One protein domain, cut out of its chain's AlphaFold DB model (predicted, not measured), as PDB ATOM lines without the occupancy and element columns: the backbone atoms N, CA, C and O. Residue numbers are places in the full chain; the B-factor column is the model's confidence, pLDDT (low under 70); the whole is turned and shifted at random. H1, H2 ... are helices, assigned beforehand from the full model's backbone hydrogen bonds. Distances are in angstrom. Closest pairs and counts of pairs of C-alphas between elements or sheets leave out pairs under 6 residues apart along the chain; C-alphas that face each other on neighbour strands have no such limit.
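Overview. This is residues 115 to 261 of the 265 residues of an uncharacterized protein of Candidatus Hydrogenedentes bacterium (UniProt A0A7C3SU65). With little regular structure, this is a compact body of long loops and helices in which H2 lies between H3 and H7. The printed part has 147 residues, with seven named helices, H1 to H7, and no named strand; the class is all helix, with 56 residues in named elements. The radius of gyration of the C-alphas is 14.6 A, the spans 38 by 37 by 26 A.

Along the chain. H1, residues 120 to 123, begins at C-alpha 120 (-36.272, -7.653, 21.399). H2, residues 136 to 148, is 18.3 A long; H3, 157 to 168, 16.7 A. H4 is 183 to 186, H5 203 to 208, H6 214 to 218. H7, 249 to 260, 16.3 A, ends at C-alpha 260 (-27.369, -21.770, 11.009).

Arrangement. H2, the hub, touches H7, closest C-alphas Ala 141 and Gly 258, 4.0 A. H2 and H3 form a helical hairpin, closest C-alphas Phe 146 and Pro 157, 5.1 A; H3 touches with 157 to 161 alone. H4 touches no helix. Every O i to N i+4 pair is within hydrogen-bond range in H2, H3, H6 and H7; in H5 0 of 2, with 3 of 3 O i to N i+3 pairs.

Size, cuts and confidence. The printed part has no cut. The link H6 to H7 is long, 30 residues. Residues 153 to 154 have pLDDT under 70.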
ATOM      1  N   TYR A 115     -25.285  -3.677  23.216       94.88
ATOM      2  CA  TYR A 115     -25.138  -4.320  21.907       94.88
ATOM      3  C   TYR A 115     -24.682  -5.779  22.024       94.88
ATOM      4  O   TYR A 115     -24.848  -6.524  21.061       94.88
ATOM      5  N   GLY A 116     -24.176  -6.226  23.180       95.25
ATOM      6  CA  GLY A 116     -23.904  -7.642  23.465       95.25
ATOM      7  C   GLY A 116     -25.167  -8.486  23.706       95.25
ATOM      8  O   GLY A 116     -25.094  -9.713  23.772       95.25
ATOM      9  N   LYS A 117     -26.340  -7.852  23.811       97.19
ATOM     10  CA  LYS A 117     -27.627  -8.491  24.119       97.19
ATOM     11  C   LYS A 117     -28.518  -8.589  22.878       97.19
ATOM     12  O   LYS A 117     -28.383  -7.816  21.929       97.19
ATOM     13  N   ILE A 118     -29.481  -9.515  22.882       97.81
ATOM     14  CA  ILE A 118     -30.494  -9.586  21.815       97.81
ATOM     15  C   ILE A 118     -31.497  -8.449  22.009       97.81
ATOM     16  O   ILE A 118     -32.197  -8.400  23.022       97.81
ATOM     17  N   ASN A 119     -31.592  -7.547  21.030       98.00
ATOM     18  CA  ASN A 119     -32.612  -6.504  21.038       98.00
ATOM     19  C   ASN A 119     -33.984  -7.086  20.649       98.00
ATOM     20  O   ASN A 119     -34.192  -7.476  19.499       98.00
ATOM     21  N   LEU A 120     -34.924  -7.110  21.595       98.31
ATOM     22  CA  LEU A 120     -36.272  -7.653  21.399       98.31
ATOM     23  C   LEU A 120     -37.089  -6.825  20.406       98.31
ATOM     24  O   LEU A 120     -37.765  -7.384  19.548       98.31
ATOM     25  N   ASN A 121     -36.934  -5.502  20.414       97.62
ATOM     26  CA  ASN A 121     -37.590  -4.629  19.438       97.62
ATOM     27  C   ASN A 121     -37.092  -4.863  18.004       97.62
ATOM     28  O   ASN A 121     -37.723  -4.447  17.038       97.62
ATOM     29  N   ALA A 122     -35.957  -5.546  17.857       97.19
ATOM     30  CA  ALA A 122     -35.375  -5.909  16.578       97.19
ATOM     31  C   ALA A 122     -35.923  -7.256  16.044       97.19
ATOM     32  O   ALA A 122     -35.552  -7.681  14.949       97.19
ATOM     33  N   LEU A 123     -36.799  -7.957  16.771       97.12
ATOM     34  CA  LEU A 123     -37.451  -9.176  16.265       97.12
ATOM     35  C   LEU A 123     -38.353  -8.884  15.061       97.12
ATOM     36  O   LEU A 123     -38.518  -9.737  14.190       97.12
ATOM     37  N   LEU A 124     -38.873  -7.661  14.993       95.50
ATOM     38  CA  LEU A 124     -39.792  -7.187  13.976       95.50
ATOM     39  C   LEU A 124     -39.156  -6.060  13.157       95.50
ATOM     40  O   LEU A 124     -38.556  -5.127  13.688       95.50
ATOM     41  N   VAL A 125     -39.264  -6.154  11.833       93.50
ATOM     42  CA  VAL A 125     -38.784  -5.145  10.888       93.50
ATOM     43  C   VAL A 125     -39.969  -4.303  10.433       93.50
ATOM     44  O   VAL A 125     -40.842  -4.834   9.739       93.50
ATOM     45  N   PRO A 126     -39.992  -2.998  10.752       89.38
ATOM     46  CA  PRO A 126     -41.072  -2.128  10.329       89.38
ATOM     47  C   PRO A 126     -41.251  -2.119   8.810       89.38
ATOM     48  O   PRO A 126     -40.291  -1.905   8.065       89.38
ATOM     49  N   GLN A 127     -42.486  -2.312   8.350       88.56
ATOM     50  CA  GLN A 127     -42.859  -2.175   6.943       88.56
ATOM     51  C   GLN A 127     -43.642  -0.878   6.728       88.56
ATOM     52  O   GLN A 127     -44.398  -0.422   7.587       88.56
ATOM     53  N   SER A 128     -43.455  -0.249   5.566       85.19
ATOM     54  CA  SER A 128     -44.156   0.995   5.240       85.19
ATOM     55  C   SER A 128     -45.643   0.722   4.995       85.19
ATOM     56  O   SER A 128     -46.014   0.228   3.930       85.19
ATOM     57  N   GLY A 129     -46.487   1.061   5.973       75.19
ATOM     58  CA  GLY A 129     -47.948   1.023   5.850       75.19
ATOM     59  C   GLY A 129     -48.582  -0.369   5.923       75.19
ATOM     60  O   GLY A 129     -49.687  -0.536   5.412       75.19
ATOM     61  N   GLY A 130     -47.900  -1.345   6.523       84.12
ATOM     62  CA  GLY A 130     -48.436  -2.685   6.764       84.12
ATOM     63  C   GLY A 130     -47.784  -3.352   7.969       84.12
ATOM     64  O   GLY A 130     -47.077  -2.688   8.734       84.12
ATOM     65  N   GLU A 131     -48.021  -4.654   8.092       88.12
ATOM     66  CA  GLU A 131     -47.548  -5.464   9.214       88.12
ATOM     67  C   GLU A 131     -46.027  -5.572   9.258       88.12
ATOM     68  O   GLU A 131     -45.379  -5.683   8.203       88.12
ATOM     69  N   PRO A 132     -45.425  -5.530  10.458       91.62
ATOM     70  CA  PRO A 132     -44.003  -5.760  10.597       91.62
ATOM     71  C   PRO A 132     -43.619  -7.152  10.090       91.62
ATOM     72  O   PRO A 132     -44.323  -8.140  10.271       91.62
ATOM     73  N   GLN A 133     -42.443  -7.248   9.474       93.81
ATOM     74  CA  GLN A 133     -41.902  -8.531   9.042       93.81
ATOM     75  C   GLN A 133     -41.012  -9.123  10.132       93.81
ATOM     76  O   GLN A 133     -40.052  -8.484  10.560       93.81
ATOM     77  N   GLU A 134     -41.254 -10.372  10.516       95.31
ATOM     78  CA  GLU A 134     -40.377 -11.084  11.444       95.31
ATOM     79  C   GLU A 134     -38.958 -11.261  10.890       95.31
ATOM     80  O   GLU A 134     -38.732 -11.708   9.758       95.31
ATOM     81  N   ARG A 135     -37.963 -10.993  11.735       95.81
ATOM     82  CA  ARG A 135     -36.569 -11.354  11.492       95.81
ATOM     83  C   ARG A 135     -36.358 -12.811  11.895       95.81
ATOM     84  O   ARG A 135     -35.811 -13.092  12.958       95.81
ATOM     85  N   THR A 136     -36.760 -13.739  11.025       95.44
ATOM     86  CA  THR A 136     -36.793 -15.189  11.309       95.44
ATOM     87  C   THR A 136     -35.533 -15.743  11.996       95.44
ATOM     88  O   THR A 136     -35.691 -16.461  12.978       95.44
ATOM     89  N   PRO A 137     -34.288 -15.408  11.586       94.81
ATOM     90  CA  PRO A 137     -33.102 -15.912  12.287       94.81
ATOM     91  C   PRO A 137     -33.014 -15.474  13.755       94.81
ATOM     92  O   PRO A 137     -32.578 -16.249  14.601       94.81
ATOM     93  N   LEU A 138     -33.455 -14.252  14.069       96.38
ATOM     94  CA  LEU A 138     -33.444 -13.710  15.427       96.38
ATOM     95  C   LEU A 138     -34.586 -14.287  16.273       96.38
ATOM     96  O   LEU A 138     -34.382 -14.614  17.437       96.38
ATOM     97  N   VAL A 139     -35.760 -14.485  15.667       97.19
ATOM     98  CA  VAL A 139     -36.883 -15.196  16.300       97.19
ATOM     99  C   VAL A 139     -36.482 -16.632  16.644       97.19
ATOM    100  O   VAL A 139     -36.704 -17.085  17.764       97.19
ATOM    101  N   ASN A 140     -35.826 -17.334  15.718       95.81
ATOM    102  CA  ASN A 140     -35.306 -18.676  15.966       95.81
ATOM    103  C   ASN A 140     -34.250 -18.673  17.075       95.81
ATOM    104  O   ASN A 140     -34.293 -19.536  17.944       95.81
ATOM    105  N   ALA A 141     -33.348 -17.686  17.093       95.88
ATOM    106  CA  ALA A 141     -32.382 -17.538  18.178       95.88
ATOM    107  C   ALA A 141     -33.080 -17.397  19.538       95.88
ATOM    108  O   ALA A 141     -32.688 -18.052  20.500       95.88
ATOM    109  N   LEU A 142     -34.156 -16.610  19.618       96.75
ATOM    110  CA  LEU A 142     -34.925 -16.460  20.849       96.75
ATOM    111  C   LEU A 142     -35.591 -17.777  21.284       96.75
ATOM    112  O   LEU A 142     -35.552 -18.118  22.467       96.75
ATOM    113  N   ARG A 143     -36.146 -18.552  20.340       95.50
ATOM    114  CA  ARG A 143     -36.699 -19.889  20.636       95.50
ATOM    115  C   ARG A 143     -35.628 -20.832  21.174       95.50
ATOM    116  O   ARG A 143     -35.860 -21.484  22.186       95.50
ATOM    117  N   GLU A 144     -34.457 -20.867  20.541       94.06
ATOM    118  CA  GLU A 144     -33.335 -21.706  20.978       94.06
ATOM    119  C   GLU A 144     -32.806 -21.277  22.353       94.06
ATOM    120  O   GLU A 144     -32.551 -22.130  23.202       94.06
ATOM    121  N   PHE A 145     -32.730 -19.972  22.639       95.81
ATOM    122  CA  PHE A 145     -32.374 -19.482  23.973       95.81
ATOM    123  C   PHE A 145     -33.310 -20.050  25.047       95.81
ATOM    124  O   PHE A 145     -32.852 -20.615  26.042       95.81
ATOM    125  N   PHE A 146     -34.628 -19.937  24.846       94.94
ATOM    126  CA  PHE A 146     -35.601 -20.455  25.808       94.94
ATOM    127  C   PHE A 146     -35.668 -21.986  25.833       94.94
ATOM    128  O   PHE A 146     -36.026 -22.543  26.864       94.94
ATOM    129  N   ALA A 147     -35.304 -22.674  24.747       92.19
ATOM    130  CA  ALA A 147     -35.204 -24.132  24.722       92.19
ATOM    131  C   ALA A 147     -34.016 -24.658  25.544       92.19
ATOM    132  O   ALA A 147     -34.114 -25.722  26.154       92.19
ATOM    133  N   LEU A 148     -32.905 -23.915  25.574       89.75
ATOM    134  CA  LEU A 148     -31.713 -24.243  26.364       89.75
ATOM    135  C   LEU A 148     -31.830 -23.788  27.825       89.75
ATOM    136  O   LEU A 148     -31.170 -24.342  28.707       89.75
ATOM    137  N   ARG A 149     -32.666 -22.784  28.097       90.25
ATOM    138  CA  ARG A 149     -32.942 -22.298  29.447       90.25
ATOM    139  C   ARG A 149     -33.937 -23.222  30.148       90.25
ATOM    140  O   ARG A 149     -35.038 -23.451  29.665       90.25
ATOM    141  N   ASP A 150     -33.597 -23.687  31.347       85.19
ATOM    142  CA  ASP A 150     -34.578 -24.319  32.230       85.19
ATOM    143  C   ASP A 150     -35.643 -23.288  32.643       85.19
ATOM    144  O   ASP A 150     -35.365 -22.378  33.424       85.19
ATOM    145  N   THR A 151     -36.851 -23.418  32.095       82.06
ATOM    146  CA  THR A 151     -38.009 -22.575  32.420       82.06
ATOM    147  C   THR A 151     -38.791 -23.087  33.635       82.06
ATOM    148  O   THR A 151     -39.768 -22.464  34.060       82.06
ATOM    149  N   GLY A 152     -38.376 -24.204  34.242       79.94
ATOM    150  CA  GLY A 152     -38.990 -24.791  35.426       79.94
ATOM    151  C   GLY A 152     -40.462 -25.156  35.214       79.94
ATOM    152  O   GLY A 152     -40.790 -26.092  34.489       79.94
ATOM    153  N   LYS A 153     -41.360 -24.442  35.905       67.94
ATOM    154  CA  LYS A 153     -42.827 -24.572  35.760       67.94
ATOM    155  C   LYS A 153     -43.431 -23.562  34.781       67.94
ATOM    156  O   LYS A 153     -44.655 -23.475  34.693       67.94
ATOM    157  N   GLY A 154     -42.606 -22.747  34.136       67.44
ATOM    158  CA  GLY A 154     -43.073 -21.737  33.206       67.44
ATOM    159  C   GLY A 154     -43.542 -22.321  31.881       67.44
ATOM    160  O   GLY A 154     -43.631 -23.538  31.696       67.44
ATOM    161  N   ALA A 155     -43.898 -21.426  30.966       81.25
ATOM    162  CA  ALA A 155     -44.449 -21.828  29.685       81.25
ATOM    163  C   ALA A 155     -43.380 -22.430  28.759       81.25
ATOM    164  O   ALA A 155     -42.172 -22.292  28.979       81.25
ATOM    165  N   SER A 156     -43.835 -23.122  27.713       91.00
ATOM    166  CA  SER A 156     -42.940 -23.620  26.672       91.00
ATOM    167  C   SER A 156     -42.267 -22.454  25.932       91.00
ATOM    168  O   SER A 156     -42.867 -21.379  25.837       91.00
ATOM    169  N   PRO A 157     -41.075 -22.670  25.341       92.12
ATOM    170  CA  PRO A 157     -40.397 -21.661  24.527       92.12
ATOM    171  C   PRO A 157     -41.314 -21.030  23.472       92.12
ATOM    172  O   PRO A 157     -41.303 -19.817  23.304       92.12
ATOM    173  N   ASP A 158     -42.172 -21.833  22.834       94.56
ATOM    174  CA  ASP A 158     -43.108 -21.331  21.824       94.56
ATOM    175  C   ASP A 158     -44.145 -20.355  22.372       94.56
ATOM    176  O   ASP A 158     -44.414 -19.356  21.721       94.56
ATOM    177  N   ILE A 159     -44.690 -20.599  23.570       95.94
ATOM    178  CA  ILE A 159     -45.658 -19.678  24.183       95.94
ATOM    179  C   ILE A 159     -44.975 -18.350  24.490       95.94
ATOM    180  O   ILE A 159     -45.526 -17.295  24.194       95.94
ATOM    181  N   ILE A 160     -43.770 -18.400  25.066       96.38
ATOM    182  CA  ILE A 160     -43.023 -17.194  25.431       96.38
ATOM    183  C   ILE A 160     -42.696 -16.382  24.177       96.38
ATOM    184  O   ILE A 160     -42.973 -15.188  24.134       96.38
ATOM    185  N   VAL A 161     -42.129 -17.017  23.150       97.31
ATOM    186  CA  VAL A 161     -41.699 -16.308  21.940       97.31
ATOM    187  C   VAL A 161     -42.882 -15.784  21.137       97.31
ATOM    188  O   VAL A 161     -42.840 -14.628  20.728       97.31
ATOM    189  N   ASP A 162     -43.941 -16.575  20.947       97.56
ATOM    190  CA  ASP A 162     -45.142 -16.111  20.245       97.56
ATOM    191  C   ASP A 162     -45.782 -14.934  20.993       97.56
ATOM    192  O   ASP A 162     -46.129 -13.937  20.372       97.56
ATOM    193  N   SER A 163     -45.850 -14.989  22.329       97.69
ATOM    194  CA  SER A 163     -46.421 -13.900  23.135       97.69
ATOM    195  C   SER A 163     -45.554 -12.635  23.135       97.69
ATOM    196  O   SER A 163     -46.088 -11.535  23.224       97.69
ATOM    197  N   ILE A 164     -44.223 -12.763  23.031       97.94
ATOM    198  CA  ILE A 164     -43.327 -11.610  22.820       97.94
ATOM    199  C   ILE A 164     -43.590 -10.981  21.447       97.94
ATOM    200  O   ILE A 164     -43.577  -9.760  21.334       97.94
ATOM    201  N   LEU A 165     -43.799 -11.791  20.406       97.69
ATOM    202  CA  LEU A 165     -44.059 -11.279  19.063       97.69
ATOM    203  C   LEU A 165     -45.412 -10.567  18.979       97.69
ATOM    204  O   LEU A 165     -45.431  -9.449  18.475       97.69
ATOM    205  N   ASP A 166     -46.476 -11.149  19.542       96.88
ATOM    206  CA  ASP A 166     -47.807 -10.517  19.620       96.88
ATOM    207  C   ASP A 166     -47.761  -9.211  20.441       96.88
ATOM    208  O   ASP A 166     -48.407  -8.226  20.118       96.88
ATOM    209  N   TRP A 167     -46.926  -9.136  21.485       97.44
ATOM    210  CA  TRP A 167     -46.759  -7.886  22.240       97.44
ATOM    211  C   TRP A 167     -46.122  -6.756  21.419       97.44
ATOM    212  O   TRP A 167     -46.397  -5.574  21.651       97.44
ATOM    213  N   LEU A 168     -45.218  -7.117  20.506       96.12
ATOM    214  CA  LEU A 168     -44.410  -6.184  19.722       96.12
ATOM    215  C   LEU A 168     -45.052  -5.790  18.396       96.12
ATOM    216  O   LEU A 168     -44.712  -4.727  17.858       96.12
ATOM    217  N   ASP A 169     -45.866  -6.669  17.819       91.94
ATOM    218  CA  ASP A 169     -46.462  -6.418  16.521       91.94
ATOM    219  C   ASP A 169     -47.472  -5.279  16.587       91.94
ATOM    220  O   ASP A 169     -47.958  -4.865  17.633       91.94
ATOM    221  N   TYR A 170     -47.672  -4.638  15.450       88.94
ATOM    222  CA  TYR A 170     -48.534  -3.479  15.355       88.94
ATOM    223  C   TYR A 170     -49.202  -3.515  13.994       88.94
ATOM    224  O   TYR A 170     -48.579  -3.922  13.019       88.94
ATOM    225  N   ASN A 171     -50.431  -3.007  13.932       80.06
ATOM    226  CA  ASN A 171     -51.344  -3.078  12.785       80.06
ATOM    227  C   ASN A 171     -51.989  -4.455  12.502       80.06
ATOM    228  O   ASN A 171     -52.948  -4.472  11.730       80.06
ATOM    229  N   GLU A 172     -51.615  -5.545  13.192       78.06
ATOM    230  CA  GLU A 172     -52.219  -6.881  12.972       78.06
ATOM    231  C   GLU A 172     -53.611  -7.033  13.618       78.06
ATOM    232  O   GLU A 172     -54.356  -7.974  13.325       78.06
ATOM    233  N   GLY A 173     -54.023  -6.056  14.431       78.75
ATOM    234  CA  GLY A 173     -55.296  -6.071  15.145       78.75
ATOM    235  C   GLY A 173     -55.183  -6.835  16.460       78.75
ATOM    236  O   GLY A 173     -54.364  -6.457  17.284       78.75
ATOM    237  N   ASP A 174     -56.039  -7.844  16.643       83.06
ATOM    238  CA  ASP A 174     -56.005  -8.804  17.764       83.06
ATOM    239  C   ASP A 174     -55.753 -10.230  17.212       83.06
ATOM    240  O   ASP A 174     -56.428 -11.198  17.578       83.06
ATOM    241  N   SER A 175     -54.881 -10.351  16.208       87.62
ATOM    242  CA  SER A 175     -54.600 -11.623  15.535       87.62
ATOM    243  C   SER A 175     -53.528 -12.403  16.294       87.62
ATOM    244  O   SER A 175     -52.344 -12.232  16.054       87.62
ATOM    245  N   GLU A 176     -53.945 -13.333  17.149       89.00
ATOM    246  CA  GLU A 176     -53.029 -14.119  17.988       89.00
ATOM    247  C   GLU A 176     -52.236 -15.178  17.192       89.00
ATOM    248  O   GLU A 176     -52.799 -15.954  16.401       89.00
ATOM    249  N   ARG A 177     -50.924 -15.286  17.454       94.06
ATOM    250  CA  ARG A 177     -50.105 -16.428  17.004       94.06
ATOM    251  C   ARG A 177     -50.574 -17.738  17.660       94.06
ATOM    252  O   ARG A 177     -51.217 -17.714  18.705       94.06
ATOM    253  N   PRO A 178     -50.232 -18.928  17.117       94.31
ATOM    254  CA  PRO A 178     -50.774 -20.204  17.603       94.31
ATOM    255  C   PRO A 178     -50.637 -20.453  19.111       94.31
ATOM    256  O   PRO A 178     -51.492 -21.125  19.686       94.31
ATOM    257  N   GLN A 179     -49.559 -19.961  19.725       94.81
ATOM    258  CA  GLN A 179     -49.302 -20.066  21.163       94.81
ATOM    259  C   GLN A 179     -49.151 -18.690  21.836       94.81
ATOM    260  O   GLN A 179     -48.704 -18.627  22.984       94.81
ATOM    261  N   GLY A 180     -49.494 -17.619  21.118       94.75
ATOM    262  CA  GLY A 180     -49.257 -16.234  21.501       94.75
ATOM    263  C   GLY A 180     -50.232 -15.702  22.545       94.75
ATOM    264  O   GLY A 180     -50.758 -16.463  23.362       94.75
ATOM    265  N   ALA A 181     -50.398 -14.385  22.578       95.75
ATOM    266  CA  ALA A 181     -51.394 -13.706  23.393       95.75
ATOM    267  C   ALA A 181     -51.579 -12.258  22.955       95.75
ATOM    268  O   ALA A 181     -50.621 -11.494  22.915       95.75
ATOM    269  N   GLU A 182     -52.843 -11.883  22.799       96.19
ATOM    270  CA  GLU A 182     -53.294 -10.539  22.449       96.19
ATOM    271  C   GLU A 182     -54.209  -9.956  23.538       96.19
ATOM    272  O   GLU A 182     -54.311 -10.492  24.651       96.19
ATOM    273  N   ASN A 183     -54.909  -8.856  23.240       95.56
ATOM    274  CA  ASN A 183     -55.833  -8.205  24.175       95.56
ATOM    275  C   ASN A 183     -56.836  -9.164  24.827       95.56
ATOM    276  O   ASN A 183     -57.089  -9.031  26.023       95.56
ATOM    277  N   ASP A 184     -57.374 -10.143  24.093       94.81
ATOM    278  CA  ASP A 184     -58.321 -11.129  24.635       94.81
ATOM    279  C   ASP A 184     -57.750 -11.894  25.841       94.81
ATOM    280  O   ASP A 184     -58.462 -12.154  26.816       94.81
ATOM    281  N   TYR A 185     -56.452 -12.213  25.813       96.19
ATOM    282  CA  TYR A 185     -55.764 -12.845  26.933       96.19
ATOM    283  C   TYR A 185     -55.511 -11.842  28.067       96.19
ATOM    284  O   TYR A 185     -55.933 -12.083  29.202       96.19
ATOM    285  N   TYR A 186     -54.850 -10.714  27.779       97.31
ATOM    286  CA  TYR A 186     -54.397  -9.778  28.819       97.31
ATOM    287  C   TYR A 186     -55.555  -9.060  29.524       97.31
ATOM    288  O   TYR A 186     -55.522  -8.863  30.741       97.31
ATOM    289  N   MET A 187     -56.634  -8.752  28.801       97.31
ATOM    290  CA  MET A 187     -57.848  -8.170  29.378       97.31
ATOM    291  C   MET A 187     -58.691  -9.192  30.158       97.31
ATOM    292  O   MET A 187     -59.563  -8.801  30.936       97.31
ATOM    293  N   GLY A 188     -58.434 -10.489  29.967       97.12
ATOM    294  CA  GLY A 188     -59.074 -11.586  30.691       97.12
ATOM    295  C   GLY A 188     -58.399 -11.962  32.016       97.12
ATOM    296  O   GLY A 188     -58.923 -12.812  32.740       97.12
ATOM    297  N   LEU A 189     -57.249 -11.363  32.344       96.94
ATOM    298  CA  LEU A 189     -56.520 -11.615  33.590       96.94
ATOM    299  C   LEU A 189     -57.273 -11.087  34.822       96.94
ATOM    300  O   LEU A 189     -58.162 -10.244  34.726       96.94
ATOM    301  N   GLU A 190     -56.882 -11.551  36.015       97.25
ATOM    302  CA  GLU A 190     -57.440 -11.050  37.284       97.25
ATOM    303  C   GLU A 190     -57.240  -9.534  37.441       97.25
ATOM    304  O   GLU A 190     -58.134  -8.839  37.922       97.25
ATOM    305  N   ASN A 191     -56.088  -9.031  36.985       96.31
ATOM    306  CA  ASN A 191     -55.789  -7.608  36.856       96.31
ATOM    307  C   ASN A 191     -55.584  -7.282  35.366       96.31
ATOM    308  O   ASN A 191     -54.465  -7.428  34.876       96.31
ATOM    309  N   PRO A 192     -56.647  -6.885  34.644       97.56
ATOM    310  CA  PRO A 192     -56.596  -6.616  33.210       97.56
ATOM    311  C   PRO A 192     -55.658  -5.471  32.829       97.56
ATOM    312  O   PRO A 192     -55.635  -4.430  33.491       97.56
ATOM    313  N   TYR A 193     -54.970  -5.623  31.702       97.06
ATOM    314  CA  TYR A 193     -54.244  -4.554  31.014       97.06
ATOM    315  C   TYR A 193     -54.270  -4.794  29.498       97.06
ATOM    316  O   TYR A 193     -54.440  -5.938  29.073       97.06
ATOM    317  N   PRO A 194     -54.146  -3.739  28.674       95.69
ATOM    318  CA  PRO A 194     -54.085  -3.904  27.228       95.69
ATOM    319  C   PRO A 194     -52.735  -4.487  26.796       95.69
ATOM    320  O   PRO A 194     -51.704  -4.204  27.413       95.69
ATOM    321  N   CYS A 195     -52.754  -5.249  25.705       95.94
ATOM    322  CA  CYS A 195     -51.556  -5.566  24.941       95.94
ATOM    323  C   CYS A 195     -50.952  -4.269  24.377       95.94
ATOM    324  O   CYS A 195     -51.676  -3.310  24.079       95.94
ATOM    325  N   LYS A 196     -49.623  -4.199  24.293       95.38
ATOM    326  CA  LYS A 196     -48.930  -2.967  23.895       95.38
ATOM    327  C   LYS A 196     -49.022  -2.688  22.400       95.38
ATOM    328  O   LYS A 196     -49.125  -1.522  22.016       95.38
ATOM    329  N   ASN A 197     -48.967  -3.745  21.602       94.62
ATOM    330  CA  ASN A 197     -48.971  -3.735  20.146       94.62
ATOM    331  C   ASN A 197     -47.940  -2.739  19.592       94.62
ATOM    332  O   ASN A 197     -48.260  -1.801  18.849       94.62
ATOM    333  N   GLY A 198     -46.694  -2.877  20.053       94.69
ATOM    334  CA  GLY A 198     -45.597  -2.016  19.636       94.69
ATOM    335  C   GLY A 198     -44.290  -2.238  20.401       94.69
ATOM    336  O   GLY A 198     -44.230  -3.040  21.335       94.69
ATOM    337  N   PRO A 199     -43.223  -1.505  20.030       95.75
ATOM    338  CA  PRO A 199     -41.907  -1.669  20.640       95.75
ATOM    339  C   PRO A 199     -41.933  -1.462  22.158       95.75
ATOM    340  O   PRO A 199     -42.541  -0.511  22.644       95.75
ATOM    341  N   MET A 200     -41.227  -2.316  22.895       97.50
ATOM    342  CA  MET A 200     -41.025  -2.184  24.336       97.50
ATOM    343  C   MET A 200     -40.190  -0.936  24.658       97.50
ATOM    344  O   MET A 200     -39.195  -0.644  23.988       97.50
ATOM    345  N   ASP A 201     -40.570  -0.238  25.724       97.31
ATOM    346  CA  ASP A 201     -39.865   0.913  26.291       97.31
ATOM    347  C   ASP A 201     -38.867   0.484  27.373       97.31
ATOM    348  O   ASP A 201     -37.879   1.175  27.613       97.31
ATOM    349  N   SER A 202     -39.125  -0.648  28.036       97.44
ATOM    350  CA  SER A 202     -38.282  -1.191  29.103       97.44
ATOM    351  C   SER A 202     -38.255  -2.719  29.051       97.44
ATOM    352  O   SER A 202     -39.210  -3.368  28.624       97.44
ATOM    353  N   ILE A 203     -37.137  -3.310  29.481       97.88
ATOM    354  CA  ILE A 203     -36.951  -4.766  29.459       97.88
ATOM    355  C   ILE A 203     -37.841  -5.481  30.487       97.88
ATOM    356  O   ILE A 203     -38.203  -6.642  30.310       97.88
ATOM    357  N   GLU A 204     -38.231  -4.787  31.554       97.88
ATOM    358  CA  GLU A 204     -39.140  -5.264  32.597       97.88
ATOM    359  C   GLU A 204     -40.551  -5.553  32.068       97.88
ATOM    360  O   GLU A 204     -41.286  -6.308  32.704       97.88
ATOM    361  N   GLU A 205     -40.925  -5.039  30.888       98.38
ATOM    362  CA  GLU A 205     -42.179  -5.409  30.218       98.38
ATOM    363  C   GLU A 205     -42.287  -6.914  29.953       98.38
ATOM    364  O   GLU A 205     -43.397  -7.436  29.895       98.38
ATOM    365  N   LEU A 206     -41.165  -7.644  29.902       97.81
ATOM    366  CA  LEU A 206     -41.167  -9.107  29.864       97.81
ATOM    367  C   LEU A 206     -41.986  -9.733  31.005       97.81
ATOM    368  O   LEU A 206     -42.585 -10.781  30.803       97.81
ATOM    369  N   LEU A 207     -42.069  -9.100  32.182       97.00
ATOM    370  CA  LEU A 207     -42.887  -9.588  33.305       97.00
ATOM    371  C   LEU A 207     -44.401  -9.506  33.046       97.00
ATOM    372  O   LEU A 207     -45.176 -10.102  33.791       97.00
ATOM    373  N   LEU A 208     -44.827  -8.766  32.018       97.38
ATOM    374  CA  LEU A 208     -46.222  -8.667  31.585       97.38
ATOM    375  C   LEU A 208     -46.572  -9.703  30.512       97.38
ATOM    376  O   LEU A 208     -47.750  -9.908  30.227       97.38
ATOM    377  N   ILE A 209     -45.575 -10.357  29.917       97.12
ATOM    378  CA  ILE A 209     -45.776 -11.287  28.808       97.12
ATOM    379  C   ILE A 209     -46.263 -12.639  29.319       97.12
ATOM    380  O   ILE A 209     -45.729 -13.210  30.276       97.12
ATOM    381  N   LYS A 210     -47.258 -13.204  28.628       95.88
ATOM    382  CA  LYS A 210     -47.741 -14.561  28.893       95.88
ATOM    383  C   LYS A 210     -46.587 -15.566  28.885       95.88
ATOM    384  O   LYS A 210     -45.826 -15.689  27.931       95.88
ATOM    385  N   GLY A 211     -46.498 -16.338  29.964       93.44
ATOM    386  CA  GLY A 211     -45.527 -17.420  30.099       93.44
ATOM    387  C   GLY A 211     -44.184 -17.026  30.713       93.44
ATOM    388  O   GLY A 211     -43.433 -17.930  31.082       93.44
ATOM    389  N   ILE A 212     -43.912 -15.731  30.902       95.44
ATOM    390  CA  ILE A 212     -42.755 -15.261  31.666       95.44
ATOM    391  C   ILE A 212     -43.171 -15.085  33.122       95.44
ATOM    392  O   ILE A 212     -44.019 -14.264  33.459       95.44
ATOM    393  N   THR A 213     -42.568 -15.877  34.002       93.88
ATOM    394  CA  THR A 213     -42.747 -15.728  35.448       93.88
ATOM    395  C   THR A 213     -41.590 -14.923  36.044       93.88
ATOM    396  O   THR A 213     -40.523 -14.842  35.423       93.88
ATOM    397  N   PRO A 214     -41.738 -14.363  37.259       94.12
ATOM    398  CA  PRO A 214     -40.623 -13.731  37.960       94.12
ATOM    399  C   PRO A 214     -39.400 -14.649  38.078       94.12
ATOM    400  O   PRO A 214     -38.277 -14.188  37.923       94.12
ATOM    401  N   GLU A 215     -39.596 -15.954  38.278       92.19
ATOM    402  CA  GLU A 215     -38.501 -16.929  38.345       92.19
ATOM    403  C   GLU A 215     -37.757 -17.059  37.009       92.19
ATOM    404  O   GLU A 215     -36.533 -17.146  36.990       92.19
ATOM    405  N   ILE A 216     -38.466 -17.018  35.876       93.38
ATOM    406  CA  ILE A 216     -37.822 -17.003  34.555       93.38
ATOM    407  C   ILE A 216     -37.063 -15.693  34.350       93.38
ATOM    408  O   ILE A 216     -35.913 -15.726  33.900       93.38
ATOM    409  N   TYR A 217     -37.708 -14.565  34.667       95.94
ATOM    410  CA  TYR A 217     -37.172 -13.227  34.443       95.94
ATOM    411  C   TYR A 217     -35.925 -12.954  35.283       95.94
ATOM    412  O   TYR A 217     -34.912 -12.541  34.732       95.94
ATOM    413  N   PHE A 218     -35.967 -13.212  36.592       95.81
ATOM    414  CA  PHE A 218     -34.829 -12.997  37.492       95.81
ATOM    415  C   PHE A 218     -33.801 -14.134  37.434       95.81
ATOM    416  O   PHE A 218     -32.652 -13.931  37.820       95.81
ATOM    417  N   GLY A 219     -34.185 -15.298  36.910       93.12
ATOM    418  CA  GLY A 219     -33.324 -16.469  36.833       93.12
ATOM    419  C   GLY A 219     -33.166 -17.199  38.165       93.12
ATOM    420  O   GLY A 219     -33.810 -16.895  39.169       93.12
ATOM    421  N   ASP A 220     -32.295 -18.201  38.143       91.06
ATOM    422  CA  ASP A 220     -32.013 -19.105  39.253       91.06
ATOM    423  C   ASP A 220     -30.488 -19.211  39.446       91.06
ATOM    424  O   ASP A 220     -29.799 -19.874  38.654       91.06
ATOM    425  N   PRO A 221     -29.935 -18.580  40.498       89.06
ATOM    426  CA  PRO A 221     -28.511 -18.649  40.802       89.06
ATOM    427  C   PRO A 221     -28.000 -20.076  41.032       89.06
ATOM    428  O   PRO A 221     -26.844 -20.354  40.718       89.06
ATOM    429  N   GLU A 222     -28.831 -21.000  41.532       90.69
ATOM    430  CA  GLU A 222     -28.417 -22.394  41.753       90.69
ATOM    431  C   GLU A 222     -28.169 -23.134  40.430       90.69
ATOM    432  O   GLU A 222     -27.410 -24.105  40.386       90.69
ATOM    433  N   LYS A 223     -28.765 -22.647  39.337       88.50
ATOM    434  CA  LYS A 223     -28.601 -23.167  37.973       88.50
ATOM    435  C   LYS A 223     -27.668 -22.316  37.113       88.50
ATOM    436  O   LYS A 223     -27.571 -22.565  35.915       88.50
ATOM    437  N   ASN A 224     -26.989 -21.327  37.702       89.19
ATOM    438  CA  ASN A 224     -26.216 -20.307  36.985       89.19
ATOM    439  C   ASN A 224     -27.038 -19.571  35.911       89.19
ATOM    440  O   ASN A 224     -26.512 -19.197  34.869       89.19
ATOM    441  N   GLN A 225     -28.336 -19.375  36.149       91.44
ATOM    442  CA  GLN A 225     -29.200 -18.629  35.244       91.44
ATOM    443  C   GLN A 225     -29.250 -17.170  35.680       91.44
ATOM    444  O   GLN A 225     -29.849 -16.851  36.707       91.44
ATOM    445  N   LEU A 226     -28.659 -16.284  34.881       95.12
ATOM    446  CA  LEU A 226     -28.764 -14.845  35.111       95.12
ATOM    447  C   LEU A 226     -30.187 -14.339  34.801       95.12
ATOM    448  O   LEU A 226     -30.963 -15.044  34.129       95.12
ATOM    449  N   PRO A 227     -30.542 -13.125  35.259       96.62
ATOM    450  CA  PRO A 227     -31.754 -12.450  34.823       96.62
ATOM    451  C   PRO A 227     -31.808 -12.286  33.300       96.62
ATOM    452  O   PRO A 227     -30.784 -12.123  32.642       96.62
ATOM    453  N   LEU A 228     -33.011 -12.269  32.724       97.25
ATOM    454  CA  LEU A 228     -33.210 -12.044  31.289       97.25
ATOM    455  C   LEU A 228     -32.656 -10.691  30.815       97.25
ATOM    456  O   LEU A 228     -32.226 -10.590  29.669       97.25
ATOM    457  N   SER A 229     -32.588  -9.691  31.698       96.94
ATOM    458  CA  SER A 229     -31.970  -8.384  31.430       96.94
ATOM    459  C   SER A 229     -30.463  -8.447  31.142       96.94
ATOM    460  O   SER A 229     -29.910  -7.492  30.600       96.94
ATOM    461  N   GLU A 230     -29.790  -9.557  31.467       96.12
ATOM    462  CA  GLU A 230     -28.378  -9.784  31.124       96.12
ATOM    463  C   GLU A 230     -28.192 -10.344  29.705       96.12
ATOM    464  O   GLU A 230     -27.097 -10.272  29.152       96.12
ATOM    465  N   TYR A 231     -29.258 -10.868  29.094       97.00
ATOM    466  CA  TYR A 231     -29.223 -11.493  27.766       97.00
ATOM    467  C   TYR A 231     -29.991 -10.691  26.709       97.00
ATOM    468  O   TYR A 231     -29.673 -10.758  25.519       97.00
ATOM    469  N   PHE A 232     -31.004  -9.937  27.137       98.06
ATOM    470  CA  PHE A 232     -31.946  -9.224  26.282       98.06
ATOM    471  C   PHE A 232     -31.978  -7.732  26.592       98.06
ATOM    472  O   PHE A 232     -31.746  -7.306  27.721       98.06
ATOM    473  N   THR A 233     -32.302  -6.941  25.575       98.06
ATOM    474  CA  THR A 233     -32.405  -5.484  25.670       98.06
ATOM    475  C   THR A 233     -33.534  -4.953  24.793       98.06
ATOM    476  O   THR A 233     -34.024  -5.641  23.899       98.06
ATOM    477  N   VAL A 234     -33.911  -3.698  25.018       97.50
ATOM    478  CA  VAL A 234     -34.796  -2.916  24.138       97.50
ATOM    479  C   VAL A 234     -34.047  -1.759  23.450       97.50
ATOM    480  O   VAL A 234     -34.617  -1.055  22.613       97.50
ATOM    481  N   HIS A 235     -32.758  -1.566  23.777       94.56
ATOM    482  CA  HIS A 235     -31.943  -0.412  23.368       94.56
ATOM    483  C   HIS A 235     -30.736  -0.750  22.470       94.56
ATOM    484  O   HIS A 235     -30.064   0.169  22.005       94.56
ATOM    485  N   GLY A 236     -30.459  -2.032  22.208       92.69
ATOM    486  CA  GLY A 236     -29.355  -2.482  21.346       92.69
ATOM    487  C   GLY A 236     -29.577  -2.240  19.843       92.69
ATOM    488  O   GLY A 236     -30.378  -1.408  19.414       92.69
ATOM    489  N   ASP A 237     -28.903  -3.014  18.993       94.75
ATOM    490  CA  ASP A 237     -28.948  -2.805  17.541       94.75
ATOM    491  C   ASP A 237     -30.303  -3.189  16.912       94.75
ATOM    492  O   ASP A 237     -30.716  -4.349  16.910       94.75
ATOM    493  N   TRP A 238     -30.976  -2.228  16.277       94.25
ATOM    494  CA  TRP A 238     -32.268  -2.446  15.605       94.25
ATOM    495  C   TRP A 238     -32.174  -3.311  14.334       94.25
ATOM    496  O   TRP A 238     -33.184  -3.830  13.843       94.25
ATOM    497  N   LEU A 239     -30.965  -3.534  13.802       93.94
ATOM    498  CA  LEU A 239     -30.734  -4.501  12.724       93.94
ATOM    499  C   LEU A 239     -30.539  -5.933  13.249       93.94
ATOM    500  O   LEU A 239     -30.385  -6.850  12.443       93.94
ATOM    501  N   GLY A 240     -30.610  -6.137  14.571       92.88
ATOM    502  CA  GLY A 240     -30.537  -7.454  15.202       92.88
ATOM    503  C   GLY A 240     -29.120  -8.010  15.245       92.88
ATOM    504  O   GLY A 240     -28.938  -9.217  15.385       92.88
ATOM    505  N   ARG A 241     -28.111  -7.148  15.068       93.62
ATOM    506  CA  ARG A 241     -26.706  -7.520  15.221       93.62
ATOM    507  C   ARG A 241     -26.352  -7.530  16.702       93.62
ATOM    508  O   ARG A 241     -26.836  -6.702  17.461       93.62
ATOM    509  N   VAL A 242     -25.463  -8.438  17.075       95.12
ATOM    510  CA  VAL A 242     -24.952  -8.560  18.440       95.12
ATOM    511  C   VAL A 242     -23.441  -8.341  18.417       95.12
ATOM    512  O   VAL A 242     -22.749  -8.882  17.548       95.12
ATOM    513  N   ASN A 243     -22.926  -7.547  19.355       94.56
ATOM    514  CA  ASN A 243     -21.499  -7.413  19.601       94.56
ATOM    515  C   ASN A 243     -20.980  -8.687  20.278       94.56
ATOM    516  O   ASN A 243     -21.165  -8.908  21.468       94.56
ATOM    517  N   ILE A 244     -20.309  -9.541  19.508       93.19
ATOM    518  CA  ILE A 244     -19.779 -10.816  20.010       93.19
ATOM    519  C   ILE A 244     -18.685 -10.644  21.077       93.19
ATOM    520  O   ILE A 244     -18.415 -11.580  21.820       93.19
ATOM    521  N   ASN A 245     -18.051  -9.470  21.156       92.31
ATOM    522  CA  ASN A 245     -16.962  -9.214  22.100       92.31
ATOM    523  C   ASN A 245     -17.446  -8.909  23.530       92.31
ATOM    524  O   ASN A 245     -16.607  -8.802  24.426       92.31
ATOM    525  N   SER A 246     -18.758  -8.737  23.716       92.31
ATOM    526  CA  SER A 246     -19.427  -8.454  24.996       92.31
ATOM    527  C   SER A 246     -20.657  -9.341  25.245       92.31
ATOM    528  O   SER A 246     -21.308  -9.255  26.285       92.31
ATOM    529  N   ALA A 247     -21.017 -10.194  24.281       94.69
ATOM    530  CA  ALA A 247     -22.184 -11.056  24.382       94.69
ATOM    531  C   ALA A 247     -21.955 -12.236  25.329       94.69
ATOM    532  O   ALA A 247     -20.941 -12.934  25.251       94.69
ATOM    533  N   GLN A 248     -22.963 -12.525  26.153       94.00
ATOM    534  CA  GLN A 248     -22.967 -13.724  26.989       94.00
ATOM    535  C   GLN A 248     -22.914 -14.997  26.120       94.00
ATOM    536  O   GLN A 248     -23.512 -15.026  25.034       94.00
ATOM    537  N   PRO A 249     -22.259 -16.080  26.578       94.00
ATOM    538  CA  PRO A 249     -22.158 -17.331  25.825       94.00
ATOM    539  C   PRO A 249     -23.506 -17.876  25.334       94.00
ATOM    540  O   PRO A 249     -23.599 -18.384  24.218       94.00
ATOM    541  N   GLU A 250     -24.562 -17.730  26.132       94.88
ATOM    542  CA  GLU A 250     -25.924 -18.161  25.817       94.88
ATOM    543  C   GLU A 250     -26.538 -17.342  24.676       94.88
ATOM    544  O   GLU A 250     -27.214 -17.903  23.814       94.88
ATOM    545  N   VAL A 251     -26.256 -16.034  24.618       96.19
ATOM    546  CA  VAL A 251     -26.659 -15.175  23.495       96.19
ATOM    547  C   VAL A 251     -25.938 -15.608  22.223       96.19
ATOM    548  O   VAL A 251     -26.565 -15.754  21.174       96.19
ATOM    549  N   ILE A 252     -24.632 -15.870  22.307       95.06
ATOM    550  CA  ILE A 252     -23.845 -16.337  21.159       95.06
ATOM    551  C   ILE A 252     -24.388 -17.681  20.657       95.06
ATOM    552  O   ILE A 252     -24.612 -17.840  19.456       95.06
ATOM    553  N   ALA A 253     -24.637 -18.633  21.562       93.94
ATOM    554  CA  ALA A 253     -25.173 -19.948  21.228       93.94
ATOM    555  C   ALA A 253     -26.541 -19.845  20.535       93.94
ATOM    556  O   ALA A 253     -26.747 -20.451  19.480       93.94
ATOM    557  N   ALA A 254     -27.437 -19.017  21.078       94.75
ATOM    558  CA  ALA A 254     -28.749 -18.737  20.511       94.75
ATOM    559  C   ALA A 254     -28.655 -18.136  19.100       94.75
ATOM    560  O   ALA A 254     -29.268 -18.649  18.163       94.75
ATOM    561  N   ILE A 255     -27.845 -17.087  18.916       94.31
ATOM    562  CA  ILE A 255     -27.671 -16.418  17.618       94.31
ATOM    563  C   ILE A 255     -27.078 -17.372  16.580       94.31
ATOM    564  O   ILE A 255     -27.603 -17.481  15.472       94.31
ATOM    565  N   VAL A 256     -26.015 -18.106  16.916       93.31
ATOM    566  CA  VAL A 256     -25.416 -19.077  15.987       93.31
ATOM    567  C   VAL A 256     -26.448 -20.125  15.580       93.31
ATOM    568  O   VAL A 256     -26.563 -20.433  14.390       93.31
ATOM    569  N   SER A 257     -27.240 -20.627  16.529       90.19
ATOM    570  CA  SER A 257     -28.269 -21.619  16.240       90.19
ATOM    571  C   SER A 257     -29.372 -21.077  15.336       90.19
ATOM    572  O   SER A 257     -29.654 -21.664  14.291       90.19
ATOM    573  N   GLY A 258     -29.912 -19.898  15.652       89.44
ATOM    574  CA  GLY A 258     -30.977 -19.269  14.872       89.44
ATOM    575  C   GLY A 258     -30.583 -18.947  13.427       89.44
ATOM    576  O   GLY A 258     -31.412 -19.063  12.522       89.44
ATOM    577  N   TYR A 259     -29.313 -18.599  13.186       87.44
ATOM    578  CA  TYR A 259     -28.798 -18.276  11.849       87.44
ATOM    579  C   TYR A 259     -28.316 -19.489  11.042       87.44
ATOM    580  O   TYR A 259     -28.305 -19.429   9.812       87.44
ATOM    581  N   THR A 260     -27.901 -20.576  11.696       86.62
ATOM    582  CA  THR A 260     -27.369 -21.770  11.009       86.62
ATOM    583  C   THR A 260     -28.358 -22.931  10.943       86.62
ATOM    584  O   THR A 260     -28.187 -23.821  10.110       86.62
ATOM    585  N   GLY A 261     -29.380 -22.941  11.802       74.44
ATOM    586  CA  GLY A 261     -30.263 -24.090  12.014       74.44
ATOM    587  C   GLY A 261     -29.570 -25.275  12.697       74.44
ATOM    588  O   GLY A 261     -30.092 -26.387  12.665       74.44
TER     589      GLY A 261